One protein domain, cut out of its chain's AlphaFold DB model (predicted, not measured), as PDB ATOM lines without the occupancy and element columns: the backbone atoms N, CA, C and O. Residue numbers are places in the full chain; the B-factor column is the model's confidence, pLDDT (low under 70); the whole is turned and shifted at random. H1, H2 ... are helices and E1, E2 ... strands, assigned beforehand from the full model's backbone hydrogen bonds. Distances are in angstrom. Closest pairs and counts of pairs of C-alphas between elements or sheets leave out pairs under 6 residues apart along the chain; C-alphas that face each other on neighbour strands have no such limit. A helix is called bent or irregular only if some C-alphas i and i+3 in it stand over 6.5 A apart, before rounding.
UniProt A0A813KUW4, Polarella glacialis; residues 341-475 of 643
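Overview. This is residues 341 to 475 of the 643 residues of a protein of Polarella glacialis (UniProt A0A813KUW4). Three long helices run side by side as an up-and-down bundle (H1b, H2, H3), with the antiparallel strand hairpin E1 and E2 at one end. The printed part has 135 residues, mostly helix, with H1, H2, E1, E2 and H3 in order. It is loose, radius of gyration of the C-alphas 19.9 A, spans 62 by 34 by 24 A.

Along the chain. Find C-alpha 351 at (105.156, 59.875, 123.361), where H1, residues 351 to 386, begins. Assigned as one helix by hydrogen bonds, it is bent: C-alphas 367 and 370, ending H1a and beginning H1b, are 7.0 A apart. H2, 392 to 418, is only just irregular: C-alphas 413 and 416 are 6.7 A apart. After E1, 422 to 425, and E2, 433 to 436, H3, 440 to 470, runs 45.0 A to (131.266, 100.739, 108.182).

Arrangement. H2 and H3 touch, closest C-alphas Ser 397 and Gly 460, 4.5 A, opposite ways at a shallow tilt of 23 degrees. In the hairpin, N 424 and O 434 are within hydrogen-bond range, 2.9 A. Every O i to N i+4 pair is in range in H1b and H3, 11 of 13 in H1a, 21 of 23 in H2.

Size, cuts and confidence. The printed part has no cut. Look for pLDDT under 70 at residues 341 to 350, 423 to 438 and 472 to 475.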
ATOM      1  N   ARG A 341     110.558  57.213 136.835       51.19
ATOM      2  CA  ARG A 341     111.646  56.322 136.452       51.19
ATOM      3  C   ARG A 341     112.762  57.182 135.897       51.19
ATOM      4  O   ARG A 341     112.598  57.876 134.900       51.19
ATOM      5  N   GLY A 342     113.912  57.126 136.561       51.31
ATOM      6  CA  GLY A 342     115.151  57.540 135.926       51.31
ATOM      7  C   GLY A 342     115.372  56.730 134.646       51.31
ATOM      8  O   GLY A 342     115.007  55.560 134.572       51.31
ATOM      9  N   TYR A 343     115.948  57.391 133.652       46.31
ATOM     10  CA  TYR A 343     116.758  56.862 132.552       46.31
ATOM     11  C   TYR A 343     117.190  55.368 132.705       46.31
ATOM     12  O   TYR A 343     118.236  55.101 133.270       46.31
ATOM     13  N   SER A 344     116.524  54.283 132.305       44.12
ATOM     14  CA  SER A 344     115.305  54.031 131.555       44.12
ATOM     15  C   SER A 344     115.499  53.703 130.060       44.12
ATOM     16  O   SER A 344     114.593  54.062 129.315       44.12
ATOM     17  N   PRO A 345     116.592  53.075 129.553       48.03
ATOM     18  CA  PRO A 345     116.767  52.842 128.109       48.03
ATOM     19  C   PRO A 345     115.765  51.854 127.477       48.03
ATOM     20  O   PRO A 345     115.688  51.786 126.253       48.03
ATOM     21  N   GLU A 346     115.000  51.099 128.271       47.22
ATOM     22  CA  GLU A 346     114.091  50.051 127.770       47.22
ATOM     23  C   GLU A 346     112.728  50.564 127.273       47.22
ATOM     24  O   GLU A 346     111.990  49.804 126.651       47.22
ATOM     25  N   VAL A 347     112.389  51.845 127.478       50.56
ATOM     26  CA  VAL A 347     111.088  52.407 127.061       50.56
ATOM     27  C   VAL A 347     111.287  53.596 126.119       50.56
ATOM     28  O   VAL A 347     111.007  54.747 126.426       50.56
ATOM     29  N   LEU A 348     111.830  53.316 124.935       52.81
ATOM     30  CA  LEU A 348     112.097  54.326 123.903       52.81
ATOM     31  C   LEU A 348     110.846  54.739 123.093       52.81
ATOM     32  O   LEU A 348     110.947  55.592 122.214       52.81
ATOM     33  N   GLN A 349     109.686  54.128 123.365       55.94
ATOM     34  CA  GLN A 349     108.429  54.305 122.617       55.94
ATOM     35  C   GLN A 349     107.437  55.291 123.259       55.94
ATOM     36  O   GLN A 349     106.357  55.506 122.708       55.94
ATOM     37  N   ASP A 350     107.774  55.919 124.389       66.50
ATOM     38  CA  ASP A 350     106.839  56.823 125.061       66.50
ATOM     39  C   ASP A 350     106.677  58.165 124.314       66.50
ATOM     40  O   ASP A 350     107.671  58.821 123.969       66.50
ATOM     41  N   PRO A 351     105.433  58.652 124.120       71.75
ATOM     42  CA  PRO A 351     105.156  59.875 123.361       71.75
ATOM     43  C   PRO A 351     105.774  61.128 124.001       71.75
ATOM     44  O   PRO A 351     106.182  62.052 123.296       71.75
ATOM     45  N   PHE A 352     105.904  61.163 125.331       75.38
ATOM     46  CA  PHE A 352     106.512  62.290 126.045       75.38
ATOM     47  C   PHE A 352     108.011  62.421 125.761       75.38
ATOM     48  O   PHE A 352     108.508  63.537 125.580       75.38
ATOM     49  N   ARG A 353     108.736  61.299 125.650       76.62
ATOM     50  CA  ARG A 353     110.173  61.331 125.367       76.62
ATOM     51  C   ARG A 353     110.453  61.810 123.950       76.62
ATOM     52  O   ARG A 353     111.371  62.605 123.751       76.62
ATOM     53  N   TYR A 354     109.614  61.403 122.998       82.19
ATOM     54  CA  TYR A 354     109.642  61.920 121.634       82.19
ATOM     55  C   TYR A 354     109.550  63.446 121.596       82.19
ATOM     56  O   TYR A 354     110.426  64.106 121.037       82.19
ATOM     57  N   VAL A 355     108.554  64.022 122.278       85.12
ATOM     58  CA  VAL A 355     108.377  65.480 122.354       85.12
ATOM     59  C   VAL A 355     109.600  66.168 122.970       85.12
ATOM     60  O   VAL A 355     110.038  67.197 122.457       85.12
ATOM     61  N   ILE A 356     110.207  65.600 124.020       85.38
ATOM     62  CA  ILE A 356     111.423  66.159 124.635       85.38
ATOM     63  C   ILE A 356     112.587  66.212 123.643       85.38
ATOM     64  O   ILE A 356     113.270  67.235 123.570       85.38
ATOM     65  N   GLU A 357     112.842  65.136 122.895       84.31
ATOM     66  CA  GLU A 357     113.946  65.109 121.928       84.31
ATOM     67  C   GLU A 357     113.698  66.080 120.758       84.31
ATOM     68  O   GLU A 357     114.615  66.796 120.351       84.31
ATOM     69  N   VAL A 358     112.453  66.212 120.287       88.19
ATOM     70  CA  VAL A 358     112.079  67.217 119.273       88.19
ATOM     71  C   VAL A 358     112.298  68.643 119.793       88.19
ATOM     72  O   VAL A 358     112.914  69.472 119.117       88.19
ATOM     73  N   LEU A 359     111.868  68.940 121.024       89.25
ATOM     74  CA  LEU A 359     112.068  70.254 121.644       89.25
ATOM     75  C   LEU A 359     113.545  70.549 121.931       89.25
ATOM     76  O   LEU A 359     113.950  71.708 121.862       89.25
ATOM     77  N   LYS A 360     114.383  69.538 122.197       88.06
ATOM     78  CA  LYS A 360     115.841  69.725 122.275       88.06
ATOM     79  C   LYS A 360     116.412  70.165 120.928       88.06
ATOM     80  O   LYS A 360     117.215  71.094 120.910       88.06
ATOM     81  N   ILE A 361     115.980  69.571 119.811       86.75
ATOM     82  CA  ILE A 361     116.397  70.025 118.472       86.75
ATOM     83  C   ILE A 361     115.965  71.479 118.250       86.75
ATOM     84  O   ILE A 361     116.789  72.297 117.837       86.75
ATOM     85  N   ALA A 362     114.726  71.836 118.588       91.00
ATOM     86  CA  ALA A 362     114.249  73.219 118.496       91.00
ATOM     87  C   ALA A 362     115.046  74.186 119.399       91.00
ATOM     88  O   ALA A 362     115.368  75.301 118.998       91.00
ATOM     89  N   ALA A 363     115.448  73.764 120.598       90.31
ATOM     90  CA  ALA A 363     116.294  74.577 121.471       90.31
ATOM     91  C   ALA A 363     117.692  74.814 120.870       90.31
ATOM     92  O   ALA A 363     118.253  75.898 121.032       90.31
ATOM     93  N   THR A 364     118.246  73.860 120.108       86.81
ATOM     94  CA  THR A 364     119.545  74.075 119.442       86.81
ATOM     95  C   THR A 364     119.492  75.177 118.382       86.81
ATOM     96  O   THR A 364     120.470  75.917 118.253       86.81
ATOM     97  N   THR A 365     118.366  75.364 117.678       89.06
ATOM     98  CA  THR A 365     118.214  76.464 116.702       89.06
ATOM     99  C   THR A 365     118.143  77.833 117.376       89.06
ATOM    100  O   THR A 365     118.521  78.831 116.770       89.06
ATOM    101  N   MET A 366     117.758  77.884 118.653       91.75
ATOM    102  CA  MET A 366     117.739  79.113 119.451       91.75
ATOM    103  C   MET A 366     119.116  79.578 119.917       91.75
ATOM    104  O   MET A 366     119.227  80.673 120.461       91.75
ATOM    105  N   SER A 367     120.174  78.794 119.692       89.25
ATOM    106  CA  SER A 367     121.530  79.194 120.087       89.25
ATOM    107  C   SER A 367     121.982  80.494 119.407       89.25
ATOM    108  O   SER A 367     122.804  81.208 119.963       89.25
ATOM    109  N   PHE A 368     121.431  80.818 118.230       89.38
ATOM    110  CA  PHE A 368     121.724  82.053 117.492       89.38
ATOM    111  C   PHE A 368     121.020  83.294 118.047       89.38
ATOM    112  O   PHE A 368     121.485  84.410 117.823       89.38
ATOM    113  N   ALA A 369     119.894  83.107 118.740       94.06
ATOM    114  CA  ALA A 369     118.997  84.193 119.110       94.06
ATOM    115  C   ALA A 369     119.654  85.257 120.013       94.06
ATOM    116  O   ALA A 369     119.476  86.436 119.710       94.06
ATOM    117  N   PRO A 370     120.463  84.906 121.037       94.38
ATOM    118  CA  PRO A 370     121.083  85.915 121.890       94.38
ATOM    119  C   PRO A 370     122.086  86.798 121.150       94.38
ATOM    120  O   PRO A 370     122.033  88.016 121.275       94.38
ATOM    121  N   MET A 371     122.960  86.213 120.323       95.25
ATOM    122  CA  MET A 371     123.913  87.011 119.545       95.25
ATOM    123  C   MET A 371     123.185  87.919 118.550       95.25
ATOM    124  O   MET A 371     123.533  89.086 118.402       95.25
ATOM    125  N   LEU A 372     122.166  87.380 117.874       95.44
ATOM    126  CA  LEU A 372     121.408  88.125 116.878       95.44
ATOM    127  C   LEU A 372     120.674  89.321 117.505       95.44
ATOM    128  O   LEU A 372     120.732  90.416 116.952       95.44
ATOM    129  N   ALA A 373     120.044  89.131 118.667       96.00
ATOM    130  CA  ALA A 373     119.349  90.198 119.377       96.00
ATOM    131  C   ALA A 373     120.313  91.311 119.826       96.00
ATOM    132  O   ALA A 373     120.052  92.486 119.580       96.00
ATOM    133  N   VAL A 374     121.477  90.963 120.388       95.31
ATOM    134  CA  VAL A 374     122.480  91.963 120.799       95.31
ATOM    135  C   VAL A 374     122.985  92.781 119.606       95.31
ATOM    136  O   VAL A 374     123.079  94.002 119.702       95.31
ATOM    137  N   VAL A 375     123.259  92.148 118.460       94.88
ATOM    138  CA  VAL A 375     123.711  92.871 117.257       94.88
ATOM    139  C   VAL A 375     122.605  93.778 116.700       94.88
ATOM    140  O   VAL A 375     122.887  94.893 116.265       94.88
ATOM    141  N   MET A 376     121.340  93.349 116.746       94.94
ATOM    142  CA  MET A 376     120.206  94.187 116.338       94.94
ATOM    143  C   MET A 376     120.053  95.428 117.223       94.94
ATOM    144  O   MET A 376     119.797  96.523 116.720       94.94
ATOM    145  N   ILE A 377     120.239  95.269 118.535       93.44
ATOM    146  CA  ILE A 377     120.256  96.384 119.481       93.44
ATOM    147  C   ILE A 377     121.459  97.298 119.227       93.44
ATOM    148  O   ILE A 377     121.288  98.516 119.245       93.44
ATOM    149  N   ALA A 378     122.641  96.735 118.958       92.75
ATOM    150  CA  ALA A 378     123.859  97.488 118.665       92.75
ATOM    151  C   ALA A 378     123.695  98.386 117.430       92.75
ATOM    152  O   ALA A 378     123.971  99.578 117.507       92.75
ATOM    153  N   VAL A 379     123.153  97.851 116.331       92.81
ATOM    154  CA  VAL A 379     122.839  98.637 115.124       92.81
ATOM    155  C   VAL A 379     121.824  99.739 115.411       92.81
ATOM    156  O   VAL A 379     121.966 100.861 114.934       92.81
ATOM    157  N   GLN A 380     120.798  99.453 116.212       91.44
ATOM    158  CA  GLN A 380     119.854 100.496 116.593       91.44
ATOM    159  C   GLN A 380     120.535 101.566 117.457       91.44
ATOM    160  O   GLN A 380     120.232 102.739 117.324       91.44
ATOM    161  N   LEU A 381     121.462 101.184 118.337       89.25
ATOM    162  CA  LEU A 381     122.183 102.111 119.205       89.25
ATOM    163  C   LEU A 381     123.133 103.038 118.430       89.25
ATOM    164  O   LEU A 381     123.229 104.207 118.793       89.25
ATOM    165  N   THR A 382     123.773 102.560 117.355       89.38
ATOM    166  CA  THR A 382     124.559 103.430 116.458       89.38
ATOM    167  C   THR A 382     123.658 104.425 115.732       89.38
ATOM    168  O   THR A 382     123.943 105.611 115.686       89.38
ATOM    169  N   VAL A 383     122.508 103.972 115.225       88.62
ATOM    170  CA  VAL A 383     121.557 104.860 114.534       88.62
ATOM    171  C   VAL A 383     121.002 105.931 115.476       88.62
ATOM    172  O   VAL A 383     120.954 107.103 115.109       88.62
ATOM    173  N   ASP A 384     120.632 105.540 116.698       86.31
ATOM    174  CA  ASP A 384     120.113 106.463 117.711       86.31
ATOM    175  C   ASP A 384     121.192 107.482 118.134       86.31
ATOM    176  O   ASP A 384     120.889 108.654 118.346       86.31
ATOM    177  N   THR A 385     122.458 107.055 118.196       84.25
ATOM    178  CA  THR A 385     123.610 107.920 118.506       84.25
ATOM    179  C   THR A 385     123.871 108.947 117.417       84.25
ATOM    180  O   THR A 385     124.077 110.120 117.723       84.25
ATOM    181  N   ALA A 386     123.841 108.518 116.158       84.50
ATOM    182  CA  ALA A 386     124.016 109.394 115.009       84.50
ATOM    183  C   ALA A 386     122.788 110.290 114.746       84.50
ATOM    184  O   ALA A 386     122.858 111.198 113.924       84.50
ATOM    185  N   GLN A 387     121.661 110.048 115.435       83.75
ATOM    186  CA  GLN A 387     120.358 110.672 115.167       83.75
ATOM    187  C   GLN A 387     119.896 110.493 113.710       83.75
ATOM    188  O   GLN A 387     119.202 111.336 113.140       83.75
ATOM    189  N   GLU A 388     120.269 109.368 113.103       85.19
ATOM    190  CA  GLU A 388     119.949 109.049 111.716       85.19
ATOM    191  C   GLU A 388     118.735 108.122 111.612       85.19
ATOM    192  O   GLU A 388     118.229 107.575 112.591       85.19
ATOM    193  N   LYS A 389     118.243 107.918 110.386       87.00
ATOM    194  CA  LYS A 389     117.245 106.884 110.108       87.00
ATOM    195  C   LYS A 389     117.936 105.594 109.679       87.00
ATOM    196  O   LYS A 389     118.848 105.610 108.858       87.00
ATOM    197  N   LEU A 390     117.425 104.466 110.169       88.31
ATOM    198  CA  LEU A 390     117.913 103.144 109.790       88.31
ATOM    199  C   LEU A 390     117.823 102.939 108.259       88.31
ATOM    200  O   LEU A 390     116.751 103.152 107.676       88.31
ATOM    201  N   PRO A 391     118.907 102.506 107.586       91.69
ATOM    202  CA  PRO A 391     118.861 102.217 106.159       91.69
ATOM    203  C   PRO A 391     117.910 101.056 105.847       91.69
ATOM    204  O   PRO A 391     117.979  99.997 106.474       91.69
ATOM    205  N   GLY A 392     117.079 101.209 104.811       91.56
ATOM    206  CA  GLY A 392     116.066 100.214 104.426       91.56
ATOM    207  C   GLY A 392     116.582  98.771 104.249       91.56
ATOM    208  O   GLY A 392     115.924  97.842 104.727       91.56
ATOM    209  N   PRO A 393     117.759  98.530 103.629       93.31
ATOM    210  CA  PRO A 393     118.312  97.178 103.510       93.31
ATOM    211  C   PRO A 393     118.678  96.540 104.856       93.31
ATOM    212  O   PRO A 393     118.511  95.331 105.030       93.31
ATOM    213  N   VAL A 394     119.159  97.339 105.813       94.88
ATOM    214  CA  VAL A 394     119.532  96.869 107.156       94.88
ATOM    215  C   VAL A 394     118.267  96.533 107.934       94.88
ATOM    216  O   VAL A 394     118.148  95.427 108.453       94.88
ATOM    217  N   GLU A 395     117.282  97.429 107.909       94.94
ATOM    218  CA  GLU A 395     115.973  97.214 108.526       94.94
ATOM    219  C   GLU A 395     115.296  95.933 108.017       94.94
ATOM    220  O   GLU A 395     114.900  95.070 108.803       94.94
ATOM    221  N   THR A 396     115.239  95.758 106.695       95.38
ATOM    222  CA  THR A 396     114.655  94.560 106.071       95.38
ATOM    223  C   THR A 396     115.405  93.295 106.487       95.38
ATOM    224  O   THR A 396     114.789  92.267 106.760       95.38
ATOM    225  N   SER A 397     116.736  93.372 106.592       95.81
ATOM    226  CA  SER A 397     117.570  92.249 107.033       95.81
ATOM    227  C   SER A 397     117.304  91.865 108.491       95.81
ATOM    228  O   SER A 397     117.308  90.677 108.812       95.81
ATOM    229  N   MET A 398     117.016  92.831 109.370       95.44
ATOM    230  CA  MET A 398     116.674  92.562 110.772       95.44
ATOM    231  C   MET A 398     115.339  91.814 110.896       95.44
ATOM    232  O   MET A 398     115.257  90.790 111.587       95.44
ATOM    233  N   TYR A 399     114.314  92.265 110.168       95.75
ATOM    234  CA  TYR A 399     113.024  91.573 110.112       95.75
ATOM    235  C   TYR A 399     113.151  90.183 109.479       95.75
ATOM    236  O   TYR A 399     112.616  89.211 110.019       95.75
ATOM    237  N   LEU A 400     113.915  90.064 108.385       95.88
ATOM    238  CA  LEU A 400     114.179  88.792 107.713       95.88
ATOM    239  C   LEU A 400     114.833  87.786 108.664       95.88
ATOM    240  O   LEU A 400     114.347  86.664 108.774       95.88
ATOM    241  N   CYS A 401     115.890  88.171 109.386       95.69
ATOM    242  CA  CYS A 401     116.574  87.269 110.317       95.69
ATOM    243  C   CYS A 401     115.644  86.777 111.435       95.69
ATOM    244  O   CYS A 401     115.661  85.595 111.780       95.69
ATOM    245  N   SER A 402     114.805  87.669 111.967       95.31
ATOM    246  CA  SER A 402     113.847  87.337 113.028       95.31
ATOM    247  C   SER A 402     112.783  86.352 112.545       95.31
ATOM    248  O   SER A 402     112.531  85.332 113.190       95.31
ATOM    249  N   PHE A 403     112.200  86.615 111.371       94.81
ATOM    250  CA  PHE A 403     111.204  85.737 110.763       94.81
ATOM    251  C   PHE A 403     111.797  84.376 110.386       94.81
ATOM    252  O   PHE A 403     111.208  83.333 110.663       94.81
ATOM    253  N   VAL A 404     112.996  84.367 109.806       95.81
ATOM    254  CA  VAL A 404     113.693  83.140 109.423       95.81
ATOM    255  C   VAL A 404     114.006  82.272 110.639       95.81
ATOM    256  O   VAL A 404     113.818  81.060 110.558       95.81
ATOM    257  N   LEU A 405     114.433  82.841 111.773       94.75
ATOM    258  CA  LEU A 405     114.629  82.052 112.995       94.75
ATOM    259  C   LEU A 405     113.320  81.443 113.510       94.75
ATOM    260  O   LEU A 405     113.314  80.273 113.892       94.75
ATOM    261  N   LEU A 406     112.208  82.180 113.459       94.75
ATOM    262  CA  LEU A 406     110.889  81.641 113.803       94.75
ATOM    263  C   LEU A 406     110.521  80.458 112.898       94.75
ATOM    264  O   LEU A 406     110.144  79.393 113.391       94.75
ATOM    265  N   VAL A 407     110.694  80.608 111.583       94.50
ATOM    266  CA  VAL A 407     110.441  79.534 110.611       94.50
ATOM    267  C   VAL A 407     111.361  78.339 110.859       94.50
ATOM    268  O   VAL A 407     110.897  77.203 110.837       94.50
ATOM    269  N   GLN A 408     112.646  78.551 111.151       93.38
ATOM    270  CA  GLN A 408     113.578  77.458 111.440       93.38
ATOM    271  C   GLN A 408     113.174  76.640 112.662       93.38
ATOM    272  O   GLN A 408     113.347  75.421 112.669       93.38
ATOM    273  N   VAL A 409     112.633  77.297 113.681       94.06
ATOM    274  CA  VAL A 409     112.159  76.655 114.906       94.06
ATOM    275  C   VAL A 409     110.886  75.870 114.627       94.06
ATOM    276  O   VAL A 409     110.792  74.705 115.011       94.06
ATOM    277  N   ALA A 410     109.941  76.462 113.893       93.19
ATOM    278  CA  ALA A 410     108.737  75.766 113.454       93.19
ATOM    279  C   ALA A 410     109.089  74.522 112.619       93.19
ATOM    280  O   ALA A 410     108.592  73.433 112.893       93.19
ATOM    281  N   LEU A 411     110.022  74.644 111.670       91.62
ATOM    282  CA  LEU A 411     110.521  73.521 110.874       91.62
ATOM    283  C   LEU A 411     111.228  72.469 111.735       91.62
ATOM    284  O   LEU A 411     111.039  71.278 111.498       91.62
ATOM    285  N   ALA A 412     112.017  72.873 112.734       89.94
ATOM    286  CA  ALA A 412     112.687  71.949 113.648       89.94
ATOM    287  C   ALA A 412     111.690  71.119 114.470       89.94
ATOM    288  O   ALA A 412     111.938  69.936 114.699       89.94
ATOM    289  N   ILE A 413     110.559  71.713 114.862       91.12
ATOM    290  CA  ILE A 413     109.487  71.016 115.580       91.12
ATOM    291  C   ILE A 413     108.691  70.123 114.626       91.12
ATOM    292  O   ILE A 413     108.445  68.970 114.947       91.12
ATOM    293  N   VAL A 414     108.305  70.625 113.452       90.19
ATOM    294  CA  VAL A 414     107.393  69.941 112.520       90.19
ATOM    295  C   VAL A 414     108.065  68.787 111.759       90.19
ATOM    296  O   VAL A 414     107.414  67.782 111.469       90.19
ATOM    297  N   THR A 415     109.362  68.891 111.446       87.69
ATOM    298  CA  THR A 415     110.072  67.905 110.605       87.69
ATOM    299  C   THR A 415     110.021  66.477 111.169       87.69
ATOM    300  O   THR A 415     109.671  65.569 110.405       87.69
ATOM    301  N   PRO A 416     110.312  66.227 112.462       84.94
ATOM    302  CA  PRO A 416     110.219  64.885 113.035       84.94
ATOM    303  C   PRO A 416     108.812  64.279 112.915       84.94
ATOM    304  O   PRO A 416     108.693  63.112 112.534       84.94
ATOM    305  N   PHE A 417     107.754  65.072 113.141       85.44
ATOM    306  CA  PHE A 417     106.366  64.595 113.064       85.44
ATOM    307  C   PHE A 417     105.960  64.206 111.638       85.44
ATOM    308  O   PHE A 417     105.356  63.157 111.434       85.44
ATOM    309  N   ILE A 418     106.319  65.014 110.631       85.19
ATOM    310  CA  ILE A 418     105.980  64.721 109.224       85.19
ATOM    311  C   ILE A 418     106.751  63.504 108.699       85.19
ATOM    312  O   ILE A 418     106.251  62.754 107.859       85.19
ATOM    313  N   THR A 419     107.982  63.306 109.168       80.19
ATOM    314  CA  THR A 419     108.858  62.230 108.683       80.19
ATOM    315  C   THR A 419     108.650  60.893 109.392       80.19
ATOM    316  O   THR A 419     109.317  59.929 109.014       80.19
ATOM    317  N   ALA A 420     107.720  60.832 110.360       76.81
ATOM    318  CA  ALA A 420     107.476  59.673 111.223       76.81
ATOM    319  C   ALA A 420     108.794  59.104 111.772       76.81
ATOM    320  O   ALA A 420     109.074  57.913 111.675       76.81
ATOM    321  N   ALA A 421     109.665  59.996 112.251       70.62
ATOM    322  CA  ALA A 421     110.997  59.609 112.675       70.62
ATOM    323  C   ALA A 421     110.935  58.720 113.926       70.62
ATOM    324  O   ALA A 421     110.374  59.128 114.940       70.62
ATOM    325  N   GLU A 422     111.548  57.539 113.881       71.81
ATOM    326  CA  GLU A 422     111.713  56.684 115.054       71.81
ATOM    327  C   GLU A 422     112.928  57.136 115.866       71.81
ATOM    328  O   GLU A 422     113.996  57.414 115.312       71.81
ATOM    329  N   LEU A 423     112.795  57.168 117.189       66.75
ATOM    330  CA  LEU A 423     113.938  57.332 118.081       66.75
ATOM    331  C   LEU A 423     114.742  56.028 118.108       66.75
ATOM    332  O   LEU A 423     114.171  54.963 118.335       66.75
ATOM    333  N   LYS A 424     116.063  56.088 117.905       68.25
ATOM    334  CA  LYS A 424     116.975  54.948 118.112       68.25
ATOM    335  C   LYS A 424     118.178  55.370 118.944       68.25
ATOM    336  O   LYS A 424     118.766  56.425 118.722       68.25
ATOM    337  N   VAL A 425     118.550  54.542 119.921       62.22
ATOM    338  CA  VAL A 425     119.751  54.770 120.740       62.22
ATOM    339  C   VAL A 425     120.987  54.482 119.897       62.22
ATOM    340  O   VAL A 425     121.077  53.430 119.261       62.22
ATOM    341  N   VAL A 426     121.953  55.400 119.903       58.78
ATOM    342  CA  VAL A 426     123.219  55.202 119.191       58.78
ATOM    343  C   VAL A 426     124.057  54.140 119.917       58.78
ATOM    344  O   VAL A 426     124.431  54.351 121.075       58.78
ATOM    345  N   PRO A 427     124.411  53.011 119.273       42.16
ATOM    346  CA  PRO A 427     125.218  51.980 119.916       42.16
ATOM    347  C   PRO A 427     126.590  52.542 120.314       42.16
ATOM    348  O   PRO A 427     127.318  53.101 119.493       42.16
ATOM    349  N   GLY A 428     126.941  52.405 121.597       45.56
ATOM    350  CA  GLY A 428     128.213  52.875 122.156       45.56
ATOM    351  C   GLY A 428     128.209  54.299 122.726       45.56
ATOM    352  O   GLY A 428     129.245  54.725 123.231       45.56
ATOM    353  N   ARG A 429     127.081  55.029 122.702       46.97
ATOM    354  CA  ARG A 429     126.910  56.261 123.489       46.97
ATOM    355  C   ARG A 429     125.681  56.182 124.380       46.97
ATOM    356  O   ARG A 429     124.550  56.218 123.910       46.97
ATOM    357  N   ILE A 430     125.941  56.116 125.681       39.47
ATOM    358  CA  ILE A 430     124.931  56.301 126.717       39.47
ATOM    359  C   ILE A 430     124.411  57.743 126.539       39.47
ATOM    360  O   ILE A 430     125.196  58.687 126.498       39.47
ATOM    361  N   ASP A 431     123.105  57.881 126.321       49.12
ATOM    362  CA  ASP A 431     122.338  59.137 126.294       49.12
ATOM    363  C   ASP A 431     122.203  59.940 124.987       49.12
ATOM    364  O   ASP A 431     121.640  61.038 125.002       49.12
ATOM    365  N   VAL A 432     122.621  59.398 123.838       53.56
ATOM    366  CA  VAL A 432     122.400  60.048 122.530       53.56
ATOM    367  C   VAL A 432     121.370  59.265 121.717       53.56
ATOM    368  O   VAL A 432     121.573  58.090 121.409       53.56
ATOM    369  N   VAL A 433     120.260  59.927 121.389       57.91
ATOM    370  CA  VAL A 433     119.155  59.364 120.606       57.91
ATOM    371  C   VAL A 433     119.156  60.011 119.226       57.91
ATOM    372  O   VAL A 433     119.110  61.235 119.119       57.91
ATOM    373  N   ASP A 434     119.214  59.189 118.183       60.94
ATOM    374  CA  ASP A 434     119.159  59.628 116.792       60.94
ATOM    375  C   ASP A 434     117.758  59.380 116.216       60.94
ATOM    376  O   ASP A 434     117.094  58.391 116.534       60.94
ATOM    377  N   PHE A 435     117.317  60.285 115.343       60.19
ATOM    378  CA  PHE A 435     116.065  60.161 114.602       60.19
ATOM    379  C   PHE A 435     116.309  59.372 113.316       60.19
ATOM    380  O   PHE A 435     116.998  59.844 112.409       60.19
ATOM    381  N   VAL A 436     115.734  58.175 113.221       68.31
ATOM    382  CA  VAL A 436     115.764  57.358 112.006       68.31
ATOM    383  C   VAL A 436     114.448  57.543 111.264       68.31
ATOM    384  O   VAL A 436     113.389  57.143 111.730       68.31
ATOM    385  N   THR A 437     114.511  58.197 110.109       67.06
ATOM    386  CA  THR A 437     113.332  58.519 109.295       67.06
ATOM    387  C   THR A 437     112.987  57.396 108.326       67.06
ATOM    388  O   THR A 437     113.844  56.989 107.541       67.06
ATOM    389  N   GLU A 438     111.722  56.974 108.294       63.44
ATOM    390  CA  GLU A 438     111.223  55.983 107.328       63.44
ATOM    391  C   GLU A 438     111.021  56.574 105.919       63.44
ATOM    392  O   GLU A 438     111.215  55.897 104.909       63.44
ATOM    393  N   ARG A 439     110.644  57.861 105.824       72.75
ATOM    394  CA  ARG A 439     110.317  58.537 104.552       72.75
ATOM    395  C   ARG A 439     111.425  59.481 104.078       72.75
ATOM    396  O   ARG A 439     111.329  60.702 104.218       72.75
ATOM    397  N   THR A 440     112.432  58.925 103.403       74.25
ATOM    398  CA  THR A 440     113.628  59.648 102.920       74.25
ATOM    399  C   THR A 440     113.319  60.882 102.058       74.25
ATOM    400  O   THR A 440     113.969  61.913 102.209       74.25
ATOM    401  N   LYS A 441     112.306  60.829 101.175       80.44
ATOM    402  CA  LYS A 441     111.975  61.949 100.266       80.44
ATOM    403  C   LYS A 441     111.416  63.180 100.997       80.44
ATOM    404  O   LYS A 441     111.764  64.302 100.644       80.44
ATOM    405  N   LEU A 442     110.572  62.982 102.014       79.75
ATOM    406  CA  LEU A 442     110.005  64.085 102.807       79.75
ATOM    407  C   LEU A 442     111.060  64.711 103.721       79.75
ATOM    408  O   LEU A 442     111.124  65.933 103.842       79.75
ATOM    409  N   PHE A 443     111.922  63.880 104.310       79.31
ATOM    410  CA  PHE A 443     113.054  64.355 105.099       79.31
ATOM    411  C   PHE A 443     114.020  65.203 104.259       79.31
ATOM    412  O   PHE A 443     114.454  66.269 104.702       79.31
ATOM    413  N   LEU A 444     114.302  64.776 103.022       81.81
ATOM    414  CA  LEU A 444     115.117  65.541 102.081       81.81
ATOM    415  C   LEU A 444     114.488  66.908 101.766       81.81
ATOM    416  O   LEU A 444     115.183  67.920 101.830       81.81
ATOM    417  N   LEU A 445     113.179  66.961 101.490       85.50
ATOM    418  CA  LEU A 445     112.475  68.218 101.211       85.50
ATOM    419  C   LEU A 445     112.558  69.205 102.387       85.50
ATOM    420  O   LEU A 445     112.943  70.356 102.195       85.50
ATOM    421  N   MET A 446     112.251  68.756 103.608       84.44
ATOM    422  CA  MET A 446     112.338  69.600 104.811       84.44
ATOM    423  C   MET A 446     113.768  70.082 105.072       84.44
ATOM    424  O   MET A 446     113.985  71.227 105.474       84.44
ATOM    425  N   SER A 447     114.756  69.233 104.780       82.56
ATOM    426  CA  SER A 447     116.169  69.596 104.875       82.56
ATOM    427  C   SER A 447     116.536  70.706 103.886       82.56
ATOM    428  O   SER A 447     117.173  71.675 104.292       82.56
ATOM    429  N   ILE A 448     116.077  70.635 102.631       87.44
ATOM    430  CA  ILE A 448     116.304  71.690 101.625       87.44
ATOM    431  C   ILE A 448     115.689  73.019 102.083       87.44
ATOM    432  O   ILE A 448     116.356  74.051 102.041       87.44
ATOM    433  N   ILE A 449     114.451  73.007 102.589       90.12
ATOM    434  CA  ILE A 449     113.788  74.224 103.089       90.12
ATOM    435  C   ILE A 449     114.590  74.835 104.246       90.12
ATOM    436  O   ILE A 449     114.845  76.042 104.266       90.12
ATOM    437  N   ARG A 450     115.052  74.006 105.190       87.38
ATOM    438  CA  ARG A 450     115.903  74.448 106.303       87.38
ATOM    439  C   ARG A 450     117.218  75.059 105.812       87.38
ATOM    440  O   ARG A 450     117.684  76.026 106.408       87.38
ATOM    441  N   TRP A 451     117.809  74.534 104.740       88.25
ATOM    442  CA  TRP A 451     119.026  75.094 104.148       88.25
ATOM    443  C   TRP A 451     118.792  76.459 103.508       88.25
ATOM    444  O   TRP A 451     119.583  77.369 103.743       88.25
ATOM    445  N   VAL A 452     117.693  76.634 102.767       92.06
ATOM    446  CA  VAL A 452     117.309  77.939 102.204       92.06
ATOM    447  C   VAL A 452     117.091  78.961 103.321       92.06
ATOM    448  O   VAL A 452     117.613  80.073 103.252       92.06
ATOM    449  N   CYS A 453     116.401  78.566 104.397       92.25
ATOM    450  CA  CYS A 453     116.222  79.412 105.577       92.25
ATOM    451  C   CYS A 453     117.569  79.778 106.221       92.25
ATOM    452  O   CYS A 453     117.801  80.936 106.544       92.25
ATOM    453  N   MET A 454     118.486  78.821 106.392       89.94
ATOM    454  CA  MET A 454     119.815  79.108 106.946       89.94
ATOM    455  C   MET A 454     120.620  80.061 106.057       89.94
ATOM    456  O   MET A 454     121.221  80.997 106.574       89.94
ATOM    457  N   ALA A 455     120.593  79.881 104.735       92.19
ATOM    458  CA  ALA A 455     121.260  80.789 103.807       92.19
ATOM    459  C   ALA A 455     120.706  82.222 103.918       92.19
ATOM    460  O   ALA A 455     121.480  83.169 104.041       92.19
ATOM    461  N   ALA A 456     119.377  82.379 103.964       94.44
ATOM    462  CA  ALA A 456     118.731  83.680 104.150       94.44
ATOM    463  C   ALA A 456     119.114  84.346 105.486       94.44
ATOM    464  O   ALA A 456     119.378  85.548 105.517       94.44
ATOM    465  N   LEU A 457     119.209  83.564 106.571       94.12
ATOM    466  CA  LEU A 457     119.657  84.054 107.879       94.12
ATOM    467  C   LEU A 457     121.076  84.638 107.804       94.12
ATOM    468  O   LEU A 457     121.306  85.752 108.265       94.12
ATOM    469  N   TYR A 458     122.023  83.912 107.199       93.75
ATOM    470  CA  TYR A 458     123.413  84.368 107.092       93.75
ATOM    471  C   TYR A 458     123.585  85.569 106.158       93.75
ATOM    472  O   TYR A 458     124.410  86.434 106.447       93.75
ATOM    473  N   ILE A 459     122.795  85.666 105.081       94.94
ATOM    474  CA  ILE A 459     122.776  86.860 104.222       94.94
ATOM    475  C   ILE A 459     122.352  88.084 105.044       94.94
ATOM    476  O   ILE A 459     123.045  89.100 105.023       94.94
ATOM    477  N   GLY A 460     121.266  87.975 105.816       94.75
ATOM    478  CA  GLY A 460     120.794  89.070 106.664       94.75
ATOM    479  C   GLY A 460     121.805  89.461 107.747       94.75
ATOM    480  O   GLY A 460     122.101  90.643 107.910       94.75
ATOM    481  N   ILE A 461     122.419  88.481 108.421       94.31
ATOM    482  CA  ILE A 461     123.506  88.723 109.386       94.31
ATOM    483  C   ILE A 461     124.679  89.452 108.719       94.31
ATOM    484  O   ILE A 461     125.225  90.387 109.302       94.31
ATOM    485  N   GLY A 462     125.051  89.066 107.495       93.94
ATOM    486  CA  GLY A 462     126.116  89.714 106.731       93.94
ATOM    487  C   GLY A 462     125.835  91.194 106.459       93.94
ATOM    488  O   GLY A 462     126.712  92.032 106.667       93.94
ATOM    489  N   VAL A 463     124.605  91.547 106.068       94.88
ATOM    490  CA  VAL A 463     124.202  92.955 105.869       94.88
ATOM    491  C   VAL A 463     124.287  93.743 107.179       94.88
ATOM    492  O   VAL A 463     124.837  94.841 107.205       94.88
ATOM    493  N   ILE A 464     123.804  93.169 108.283       93.62
ATOM    494  CA  ILE A 464     123.828  93.817 109.603       93.62
ATOM    495  C   ILE A 464     125.276  94.040 110.081       93.62
ATOM    496  O   ILE A 464     125.627  95.141 110.502       93.62
ATOM    497  N   CYS A 465     126.145  93.030 109.964       91.62
ATOM    498  CA  CYS A 465     127.545  93.135 110.388       91.62
ATOM    499  C   CYS A 465     128.349  94.098 109.505       91.62
ATOM    500  O   CYS A 465     129.188  94.836 110.010       91.62
ATOM    501  N   THR A 466     128.100  94.117 108.191       91.38
ATOM    502  CA  THR A 466     128.780  95.052 107.276       91.38
ATOM    503  C   THR A 466     128.352  96.497 107.499       91.38
ATOM    504  O   THR A 466     129.181  97.390 107.345       91.38
ATOM    505  N   TYR A 467     127.098  96.738 107.892       91.44
ATOM    506  CA  TYR A 467     126.662  98.059 108.334       91.44
ATOM    507  C   TYR A 467     127.435  98.501 109.580       91.44
ATOM    508  O   TYR A 467     128.061  99.556 109.551       91.44
ATOM    509  N   LEU A 468     127.481  97.663 110.621       89.06
ATOM    510  CA  LEU A 468     128.180  97.998 111.866       89.06
ATOM    511  C   LEU A 468     129.695  98.184 111.656       89.06
ATOM    512  O   LEU A 468     130.298  99.054 112.272       89.06
ATOM    513  N   TRP A 469     130.300  97.438 110.724       87.31
ATOM    514  CA  TRP A 469     131.714  97.589 110.357       87.31
ATOM    515  C   TRP A 469     132.030  98.921 109.667       87.31
ATOM    516  O   TRP A 469     133.145  99.423 109.777       87.31
ATOM    517  N   ARG A 470     131.075  99.478 108.915       87.25
ATOM    518  CA  ARG A 470     131.266 100.739 108.182       87.25
ATOM    519  C   ARG A 470     131.174 101.971 109.073       87.25
ATOM    520  O   ARG A 470     131.598 103.034 108.634       87.25
ATOM    521  N   GLN A 471     130.664 101.825 110.293       81.62
ATOM    522  CA  GLN A 471     130.561 102.913 111.257       81.62
ATOM    523  C   GLN A 471     131.913 103.191 111.928       81.62
ATOM    524  O   GLN A 471     132.091 102.954 113.118       81.62
ATOM    525  N   HIS A 472     132.882 103.677 111.145       65.12
ATOM    526  CA  HIS A 472     134.220 104.030 111.632       65.12
ATOM    527  C   HIS A 472     134.230 105.237 112.578       65.12
ATOM    528  O   HIS A 472     135.169 105.371 113.358       65.12
ATOM    529  N   ASP A 473     133.195 106.078 112.519       66.12
ATOM    530  CA  ASP A 473     133.057 107.274 113.356       66.12
ATOM    531  C   ASP A 473     132.421 106.973 114.729       66.12
ATOM    532  O   ASP A 473     132.441 107.813 115.629       66.12
ATOM    533  N   GLU A 474     131.864 105.769 114.912       64.94
ATOM    534  CA  GLU A 474     131.275 105.331 116.178       64.94
ATOM    535  C   GLU A 474     132.352 104.831 117.164       64.94
ATOM    536  O   GLU A 474     133.415 104.355 116.756       64.94
ATOM    537  N   PRO A 475     132.102 104.892 118.485       67.00
ATOM    538  CA  PRO A 475     133.100 104.538 119.482       67.00
ATOM    539  C   PRO A 475     133.460 103.044 119.472       67.00
ATOM    540  O   PRO A 475     132.720 102.185 118.988       67.00
TER     541      PRO A 475